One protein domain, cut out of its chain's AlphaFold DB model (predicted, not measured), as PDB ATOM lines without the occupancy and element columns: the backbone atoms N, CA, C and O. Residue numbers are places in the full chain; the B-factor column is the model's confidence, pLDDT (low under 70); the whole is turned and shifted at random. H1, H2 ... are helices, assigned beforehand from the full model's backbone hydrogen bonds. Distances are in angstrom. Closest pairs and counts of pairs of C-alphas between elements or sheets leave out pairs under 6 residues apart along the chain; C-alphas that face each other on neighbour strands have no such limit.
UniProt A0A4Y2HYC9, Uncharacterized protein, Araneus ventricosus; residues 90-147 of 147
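AT A GLANCE: This is residues 90 to 147 of the 147 residues of an uncharacterized protein of Araneus ventricosus (UniProt A0A4Y2HYC9). Two helices, H1 and H2, pack nearly at right angles into a small body, and a third helix, H3, sticks out from it as a free arm, residues 133 to 147. H2 packs on residues 97 to 104 of H1, and residues 124 to 133 lead from H2 to the arm. The printed part has 58 residues with three named helices, in the order H1, H2, H3, and no named strand; its class is all helix. The whole is loose, with a radius of gyration of the C-alphas of 14.6 A, and elongated, spanning 46 by 24 by 17 A, the arm adding to its length.

HOW THE PARTS SIT: H1, residues 90 to 105, touches H2, residues 113 to 123, with its residues 97 to 104 alone. Their closest C-alphas, those of Val 101 and Ala 120, are 6.1 A apart. Their lines stand about perpendicular, at 82 degrees, and their centres are 10.8 A apart. H3, residues 134 to 145, is apart from both H1 and H2. Residues 133 to 147 stand free. In H1, H2 and H3 every O i to N i+4 pair is within hydrogen-bond range.

IN THESE COORDINATES: H1 begins at C-alpha 90, (-46.029, 27.459, -44.544), and measures 22.4 A from first to last C-alpha. H2 begins at C-alpha 113, (-53.878, 12.775, -33.234), and measures 15.8 A. H3 measures 16.7 A and ends at C-alpha 145, (-29.019, 20.717, -22.342).

THE WHOLE: The C-alphas of Ala 107 and Arg 147, the two farthest apart, are 47.6 A apart. Without residues 133 to 147 the body spans 27 by 21 by 16 A. The links H1 to H2 and H2 to H3 are short, with 7 and 10 residues, and the printed part has no cut. The mean pLDDT of the printed part is 79.6; residue 90, residues 107 to 111 and residues 144 to 147 are under 70.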
ATOM      1  N   VAL A  90     -45.863  28.353 -45.701       64.81
ATOM      2  CA  VAL A  90     -46.029  27.459 -44.544       64.81
ATOM      3  C   VAL A  90     -47.506  27.294 -44.165       64.81
ATOM      4  O   VAL A  90     -47.956  26.172 -43.922       64.81
ATOM      5  N   ASP A  91     -48.293  28.370 -44.207       71.25
ATOM      6  CA  ASP A  91     -49.740  28.309 -43.977       71.25
ATOM      7  C   ASP A  91     -50.472  27.596 -45.117       71.25
ATOM      8  O   ASP A  91     -51.493  26.950 -44.889       71.25
ATOM      9  N   GLY A  92     -49.932  27.656 -46.338       76.31
ATOM     10  CA  GLY A  92     -50.401  26.864 -47.476       76.31
ATOM     11  C   GLY A  92     -50.227  25.358 -47.261       76.31
ATOM     12  O   GLY A  92     -51.159  24.590 -47.513       76.31
ATOM     13  N   ILE A  93     -49.076  24.933 -46.732       82.31
ATOM     14  CA  ILE A  93     -48.799  23.524 -46.402       82.31
ATOM     15  C   ILE A  93     -49.742  23.057 -45.290       82.31
ATOM     16  O   ILE A  93     -50.471  22.079 -45.463       82.31
ATOM     17  N   GLY A  94     -49.804  23.794 -44.177       82.44
ATOM     18  CA  GLY A  94     -50.685  23.455 -43.055       82.44
ATOM     19  C   GLY A  94     -52.169  23.489 -43.433       82.44
ATOM     20  O   GLY A  94     -52.940  22.630 -43.009       82.44
ATOM     21  N   GLY A  95     -52.579  24.450 -44.263       83.81
ATOM     22  CA  GLY A  95     -53.935  24.551 -44.797       83.81
ATOM     23  C   GLY A  95     -54.301  23.376 -45.698       83.81
ATOM     24  O   GLY A  95     -55.405  22.846 -45.584       83.81
ATOM     25  N   THR A  96     -53.367  22.932 -46.542       85.56
ATOM     26  CA  THR A  96     -53.538  21.749 -47.400       85.56
ATOM     27  C   THR A  96     -53.741  20.493 -46.562       85.56
ATOM     28  O   THR A  96     -54.742  19.807 -46.754       85.56
ATOM     29  N   VAL A  97     -52.873  20.237 -45.577       88.25
ATOM     30  CA  VAL A  97     -53.002  19.076 -44.676       88.25
ATOM     31  C   VAL A  97     -54.323  19.119 -43.909       88.25
ATOM     32  O   VAL A  97     -55.071  18.146 -43.916       88.25
ATOM     33  N   LYS A  98     -54.665  20.263 -43.300       87.12
ATOM     34  CA  LYS A  98     -55.926  20.424 -42.556       87.12
ATOM     35  C   LYS A  98     -57.143  20.169 -43.433       87.12
ATOM     36  O   LYS A  98     -58.060  19.482 -43.002       87.12
ATOM     37  N   ARG A  99     -57.159  20.716 -44.651       86.88
ATOM     38  CA  ARG A  99     -58.268  20.530 -45.591       86.88
ATOM     39  C   ARG A  99     -58.392  19.077 -46.024       86.88
ATOM     40  O   ARG A  99     -59.502  18.572 -46.102       86.88
ATOM     41  N   LEU A 100     -57.267  18.419 -46.275       86.56
ATOM     42  CA  LEU A 100     -57.224  17.026 -46.685       86.56
ATOM     43  C   LEU A 100     -57.787  16.118 -45.587       86.56
ATOM     44  O   LEU A 100     -58.664  15.294 -45.848       86.56
ATOM     45  N   VAL A 101     -57.315  16.294 -44.353       86.50
ATOM     46  CA  VAL A 101     -57.799  15.515 -43.211       86.50
ATOM     47  C   VAL A 101     -59.267  15.838 -42.927       86.50
ATOM     48  O   VAL A 101     -60.062  14.929 -42.726       86.50
ATOM     49  N   TRP A 102     -59.667  17.112 -43.003       85.44
ATOM     50  CA  TRP A 102     -61.065  17.527 -42.869       85.44
ATOM     51  C   TRP A 102     -61.978  16.870 -43.909       85.44
ATOM     52  O   TRP A 102     -63.045  16.376 -43.561       85.44
ATOM     53  N   SER A 103     -61.557  16.823 -45.174       83.12
ATOM     54  CA  SER A 103     -62.310  16.166 -46.243       83.12
ATOM     55  C   SER A 103     -62.504  14.670 -45.997       83.12
ATOM     56  O   SER A 103     -63.572  14.159 -46.311       83.12
ATOM     57  N   ASN A 104     -61.523  13.995 -45.395       80.00
ATOM     58  CA  ASN A 104     -61.664  12.601 -44.969       80.00
ATOM     59  C   ASN A 104     -62.548  12.468 -43.714       80.00
ATOM     60  O   ASN A 104     -63.350  11.546 -43.620       80.00
ATOM     61  N   ASN A 105     -62.477  13.426 -42.783       81.00
ATOM     62  CA  ASN A 105     -63.287  13.433 -41.561       81.00
ATOM     63  C   ASN A 105     -64.780  13.681 -41.799       81.00
ATOM     64  O   ASN A 105     -65.609  13.299 -40.981       81.00
ATOM     65  N   LEU A 106     -65.150  14.333 -42.905       74.06
ATOM     66  CA  LEU A 106     -66.559  14.543 -43.253       74.06
ATOM     67  C   LEU A 106     -67.337  13.216 -43.386       74.06
ATOM     68  O   LEU A 106     -68.564  13.243 -43.343       74.06
ATOM     69  N   ALA A 107     -66.639  12.077 -43.501       66.94
ATOM     70  CA  ALA A 107     -67.205  10.730 -43.471       66.94
ATOM     71  C   ALA A 107     -67.435  10.148 -42.054       66.94
ATOM     72  O   ALA A 107     -68.108   9.127 -41.947       66.94
ATOM     73  N   GLY A 108     -66.960  10.798 -40.979       59.69
ATOM     74  CA  GLY A 108     -67.480  10.597 -39.619       59.69
ATOM     75  C   GLY A 108     -66.536  10.093 -38.521       59.69
ATOM     76  O   GLY A 108     -67.007   9.979 -37.395       59.69
ATOM     77  N   GLU A 109     -65.248   9.826 -38.759       66.12
ATOM     78  CA  GLU A 109     -64.376   9.251 -37.712       66.12
ATOM     79  C   GLU A 109     -62.919   9.752 -37.773       66.12
ATOM     80  O   GLU A 109     -62.017   9.059 -38.233       66.12
ATOM     81  N   LEU A 110     -62.647  10.954 -37.260       61.72
ATOM     82  CA  LEU A 110     -61.325  11.287 -36.714       61.72
ATOM     83  C   LEU A 110     -61.444  11.529 -35.219       61.72
ATOM     84  O   LEU A 110     -62.132  12.454 -34.782       61.72
ATOM     85  N   ILE A 111     -60.743  10.701 -34.448       68.44
ATOM     86  CA  ILE A 111     -60.876  10.645 -32.992       68.44
ATOM     87  C   ILE A 111     -59.547  11.027 -32.320       68.44
ATOM     88  O   ILE A 111     -59.561  11.663 -31.265       68.44
ATOM     89  N   THR A 112     -58.398  10.731 -32.945       83.56
ATOM     90  CA  THR A 112     -57.077  10.864 -32.310       83.56
ATOM     91  C   THR A 112     -56.039  11.578 -33.187       83.56
ATOM     92  O   THR A 112     -56.101  11.593 -34.413       83.56
ATOM     93  N   ALA A 113     -55.012  12.150 -32.550       84.69
ATOM     94  CA  ALA A 113     -53.878  12.775 -33.234       84.69
ATOM     95  C   ALA A 113     -53.044  11.796 -34.089       84.69
ATOM     96  O   ALA A 113     -52.416  12.227 -35.053       84.69
ATOM     97  N   LYS A 114     -53.055  10.493 -33.773       85.50
ATOM     98  CA  LYS A 114     -52.419   9.453 -34.601       85.50
ATOM     99  C   LYS A 114     -53.148   9.291 -35.935       85.50
ATOM    100  O   LYS A 114     -52.517   9.404 -36.982       85.50
ATOM    101  N   ASP A 115     -54.473   9.174 -35.880       85.88
ATOM    102  CA  ASP A 115     -55.351   9.069 -37.050       85.88
ATOM    103  C   ASP A 115     -55.150  10.263 -38.000       85.88
ATOM    104  O   ASP A 115     -55.095  10.106 -39.219       85.88
ATOM    105  N   PHE A 116     -54.947  11.467 -37.447       87.50
ATOM    106  CA  PHE A 116     -54.632  12.665 -38.233       87.50
ATOM    107  C   PHE A 116     -53.357  12.497 -39.067       87.50
ATOM    108  O   PHE A 116     -53.336  12.856 -40.247       87.50
ATOM    109  N   VAL A 117     -52.287  11.980 -38.460       88.69
ATOM    110  CA  VAL A 117     -50.991  11.814 -39.130       88.69
ATOM    111  C   VAL A 117     -51.043  10.699 -40.169       88.69
ATOM    112  O   VAL A 117     -50.518  10.874 -41.268       88.69
ATOM    113  N   GLU A 118     -51.721   9.595 -39.866       87.62
ATOM    114  CA  GLU A 118     -51.920   8.500 -40.818       87.62
ATOM    115  C   GLU A 118     -52.676   8.973 -42.063       87.62
ATOM    116  O   GLU A 118     -52.187   8.800 -43.179       87.62
ATOM    117  N   ILE A 119     -53.804   9.665 -41.886       85.81
ATOM    118  CA  ILE A 119     -54.619  10.175 -42.999       85.81
ATOM    119  C   ILE A 119     -53.860  11.229 -43.810       85.81
ATOM    120  O   ILE A 119     -53.974  11.264 -45.040       85.81
ATOM    121  N   ALA A 120     -53.078  12.089 -43.155       87.38
ATOM    122  CA  ALA A 120     -52.263  13.081 -43.846       87.38
ATOM    123  C   ALA A 120     -51.182  12.424 -44.721       87.38
ATOM    124  O   ALA A 120     -51.029  12.802 -45.884       87.38
ATOM    125  N   ASN A 121     -50.476  11.419 -44.200       86.94
ATOM    126  CA  ASN A 121     -49.395  10.739 -44.918       86.94
ATOM    127  C   ASN A 121     -49.910   9.784 -46.008       86.94
ATOM    128  O   ASN A 121     -49.273   9.646 -47.046       86.94
ATOM    129  N   GLN A 122     -51.073   9.153 -45.822       85.19
ATOM    130  CA  GLN A 122     -51.682   8.289 -46.844       85.19
ATOM    131  C   GLN A 122     -52.097   9.066 -48.097       85.19
ATOM    132  O   GLN A 122     -51.992   8.568 -49.215       85.19
ATOM    133  N   ASN A 123     -52.565  10.298 -47.912       82.56
ATOM    134  CA  ASN A 123     -53.172  11.088 -48.978       82.56
ATOM    135  C   ASN A 123     -52.258  12.199 -49.516       82.56
ATOM    136  O   ASN A 123     -52.635  12.902 -50.456       82.56
ATOM    137  N   SER A 124     -51.073  12.392 -48.933       80.75
ATOM    138  CA  SER A 124     -50.092  13.344 -49.442       80.75
ATOM    139  C   SER A 124     -48.710  12.707 -49.563       80.75
ATOM    140  O   SER A 124     -48.074  12.343 -48.585       80.75
ATOM    141  N   SER A 125     -48.222  12.599 -50.799       78.19
ATOM    142  CA  SER A 125     -46.867  12.117 -51.095       78.19
ATOM    143  C   SER A 125     -45.797  13.194 -50.893       78.19
ATOM    144  O   SER A 125     -44.616  12.887 -50.774       78.19
ATOM    145  N   SER A 126     -46.205  14.467 -50.903       83.44
ATOM    146  CA  SER A 126     -45.294  15.618 -50.898       83.44
ATOM    147  C   SER A 126     -45.129  16.267 -49.523       83.44
ATOM    148  O   SER A 126     -44.247  17.108 -49.361       83.44
ATOM    149  N   ILE A 127     -45.984  15.937 -48.551       84.69
ATOM    150  CA  ILE A 127     -45.971  16.540 -47.216       84.69
ATOM    151  C   ILE A 127     -45.829  15.418 -46.194       84.69
ATOM    152  O   ILE A 127     -46.701  14.569 -46.078       84.69
ATOM    153  N   ILE A 128     -44.728  15.434 -45.446       85.94
ATOM    154  CA  ILE A 128     -44.474  14.460 -44.385       85.94
ATOM    155  C   ILE A 128     -44.944  15.065 -43.067       85.94
ATOM    156  O   ILE A 128     -44.423  16.094 -42.630       85.94
ATOM    157  N   VAL A 129     -45.922  14.425 -42.432       85.25
ATOM    158  CA  VAL A 129     -46.404  14.796 -41.099       85.25
ATOM    159  C   VAL A 129     -45.844  13.801 -40.087       85.25
ATOM    160  O   VAL A 129     -45.940  12.590 -40.275       85.25
ATOM    161  N   VAL A 130     -45.244  14.313 -39.012       86.88
ATOM    162  CA  VAL A 130     -44.618  13.505 -37.956       86.88
ATOM    163  C   VAL A 130     -45.398  13.675 -36.657       86.88
ATOM    164  O   VAL A 130     -45.767  14.793 -36.298       86.88
ATOM    165  N   TYR A 131     -45.626  12.567 -35.950       86.75
ATOM    166  CA  TYR A 131     -46.213  12.544 -34.611       86.75
ATOM    167  C   TYR A 131     -45.120  12.233 -33.575       86.75
ATOM    168  O   TYR A 131     -44.779  11.061 -33.416       86.75
ATOM    169  N   PRO A 132     -44.533  13.239 -32.902       83.94
ATOM    170  CA  PRO A 132     -43.516  12.992 -31.883       83.94
ATOM    171  C   PRO A 132     -44.150  12.457 -30.595       83.94
ATOM    172  O   PRO A 132     -45.157  12.992 -30.118       83.94
ATOM    173  N   LEU A 133     -43.551  11.419 -30.011       86.00
ATOM    174  CA  LEU A 133     -43.929  10.919 -28.691       86.00
ATOM    175  C   LEU A 133     -43.252  11.744 -27.590       86.00
ATOM    176  O   LEU A 133     -42.256  12.432 -27.811       86.00
ATOM    177  N   SER A 134     -43.785  11.667 -26.368       81.06
ATOM    178  CA  SER A 134     -43.197  12.346 -25.205       81.06
ATOM    179  C   SER A 134     -41.747  11.924 -24.949       81.06
ATOM    180  O   SER A 134     -40.947  12.734 -24.494       81.06
ATOM    181  N   GLU A 135     -41.401  10.680 -25.273       82.00
ATOM    182  CA  GLU A 135     -40.040  10.145 -25.167       82.00
ATOM    183  C   GLU A 135     -39.081  10.835 -26.147       82.00
ATOM    184  O   GLU A 135     -38.017  11.290 -25.731       82.00
ATOM    185  N   ASP A 136     -39.499  11.019 -27.403       80.56
ATOM    186  CA  ASP A 136     -38.704  11.707 -28.429       80.56
ATOM    187  C   ASP A 136     -38.440  13.171 -28.048       80.56
ATOM    188  O   ASP A 136     -37.350  13.706 -28.256       80.56
ATOM    189  N   ILE A 137     -39.444  13.827 -27.454       82.31
ATOM    190  CA  ILE A 137     -39.334  15.211 -26.980       82.31
ATOM    191  C   ILE A 137     -38.335  15.301 -25.821       82.31
ATOM    192  O   ILE A 137     -37.521  16.224 -25.783       82.31
ATOM    193  N   ASN A 138     -38.373  14.346 -24.890       82.81
ATOM    194  CA  ASN A 138     -37.470  14.326 -23.741       82.81
ATOM    195  C   ASN A 138     -36.020  14.072 -24.164       82.81
ATOM    196  O   ASN A 138     -35.144  14.829 -23.756       82.81
ATOM    197  N   GLN A 139     -35.777  13.111 -25.058       79.62
ATOM    198  CA  GLN A 139     -34.442  12.859 -25.619       79.62
ATOM    199  C   GLN A 139     -33.891  14.082 -26.363       79.62
ATOM    200  O   GLN A 139     -32.717  14.432 -26.234       79.62
ATOM    201  N   PHE A 140     -34.743  14.773 -27.126       79.69
ATOM    202  CA  PHE A 140     -34.344  16.001 -27.804       79.69
ATOM    203  C   PHE A 140     -33.965  17.108 -26.812       79.69
ATOM    204  O   PHE A 140     -32.969  17.801 -27.016       79.69
ATOM    205  N   ASN A 141     -34.734  17.261 -25.732       78.44
ATOM    206  CA  ASN A 141     -34.454  18.245 -24.690       78.44
ATOM    207  C   ASN A 141     -33.157  17.932 -23.936       78.44
ATOM    208  O   ASN A 141     -32.371  18.849 -23.715       78.44
ATOM    209  N   GLU A 142     -32.898  16.665 -23.606       79.38
ATOM    210  CA  GLU A 142     -31.658  16.225 -22.951       79.38
ATOM    211  C   GLU A 142     -30.427  16.579 -23.797       79.38
ATOM    212  O   GLU A 142     -29.509  17.248 -23.318       79.38
ATOM    213  N   HIS A 143     -30.467  16.270 -25.094       72.06
ATOM    214  CA  HIS A 143     -29.408  16.626 -26.040       72.06
ATOM    215  C   HIS A 143     -29.244  18.150 -26.245       72.06
ATOM    216  O   HIS A 143     -28.170  18.615 -26.632       72.06
ATOM    217  N   LEU A 144     -30.283  18.961 -26.005       69.75
ATOM    218  CA  LEU A 144     -30.167  20.425 -26.022       69.75
ATOM    219  C   LEU A 144     -29.501  20.981 -24.759       69.75
ATOM    220  O   LEU A 144     -28.834  22.006 -24.852       69.75
ATOM    221  N   THR A 145     -29.674  20.332 -23.606       68.31
ATOM    222  CA  THR A 145     -29.019  20.717 -22.342       68.31
ATOM    223  C   THR A 145     -27.547  20.320 -22.260       68.31
ATOM    224  O   THR A 145     -26.816  20.906 -21.466       68.31
ATOM    225  N   GLU A 146     -27.097  19.361 -23.070       58.72
ATOM    226  CA  GLU A 146     -25.687  18.946 -23.145       58.72
ATOM    227  C   GLU A 146     -24.802  19.873 -24.011       58.72
ATOM    228  O   GLU A 146     -23.604  19.620 -24.149       58.72
ATOM    229  N   ARG A 147     -25.360  20.947 -24.588       42.75
ATOM    230  CA  ARG A 147     -24.648  21.941 -25.415       42.75
ATOM    231  C   ARG A 147     -24.461  23.272 -24.698       42.75
ATOM    232  O   ARG A 147     -23.382  23.872 -24.900       42.75
TER     233      ARG A 147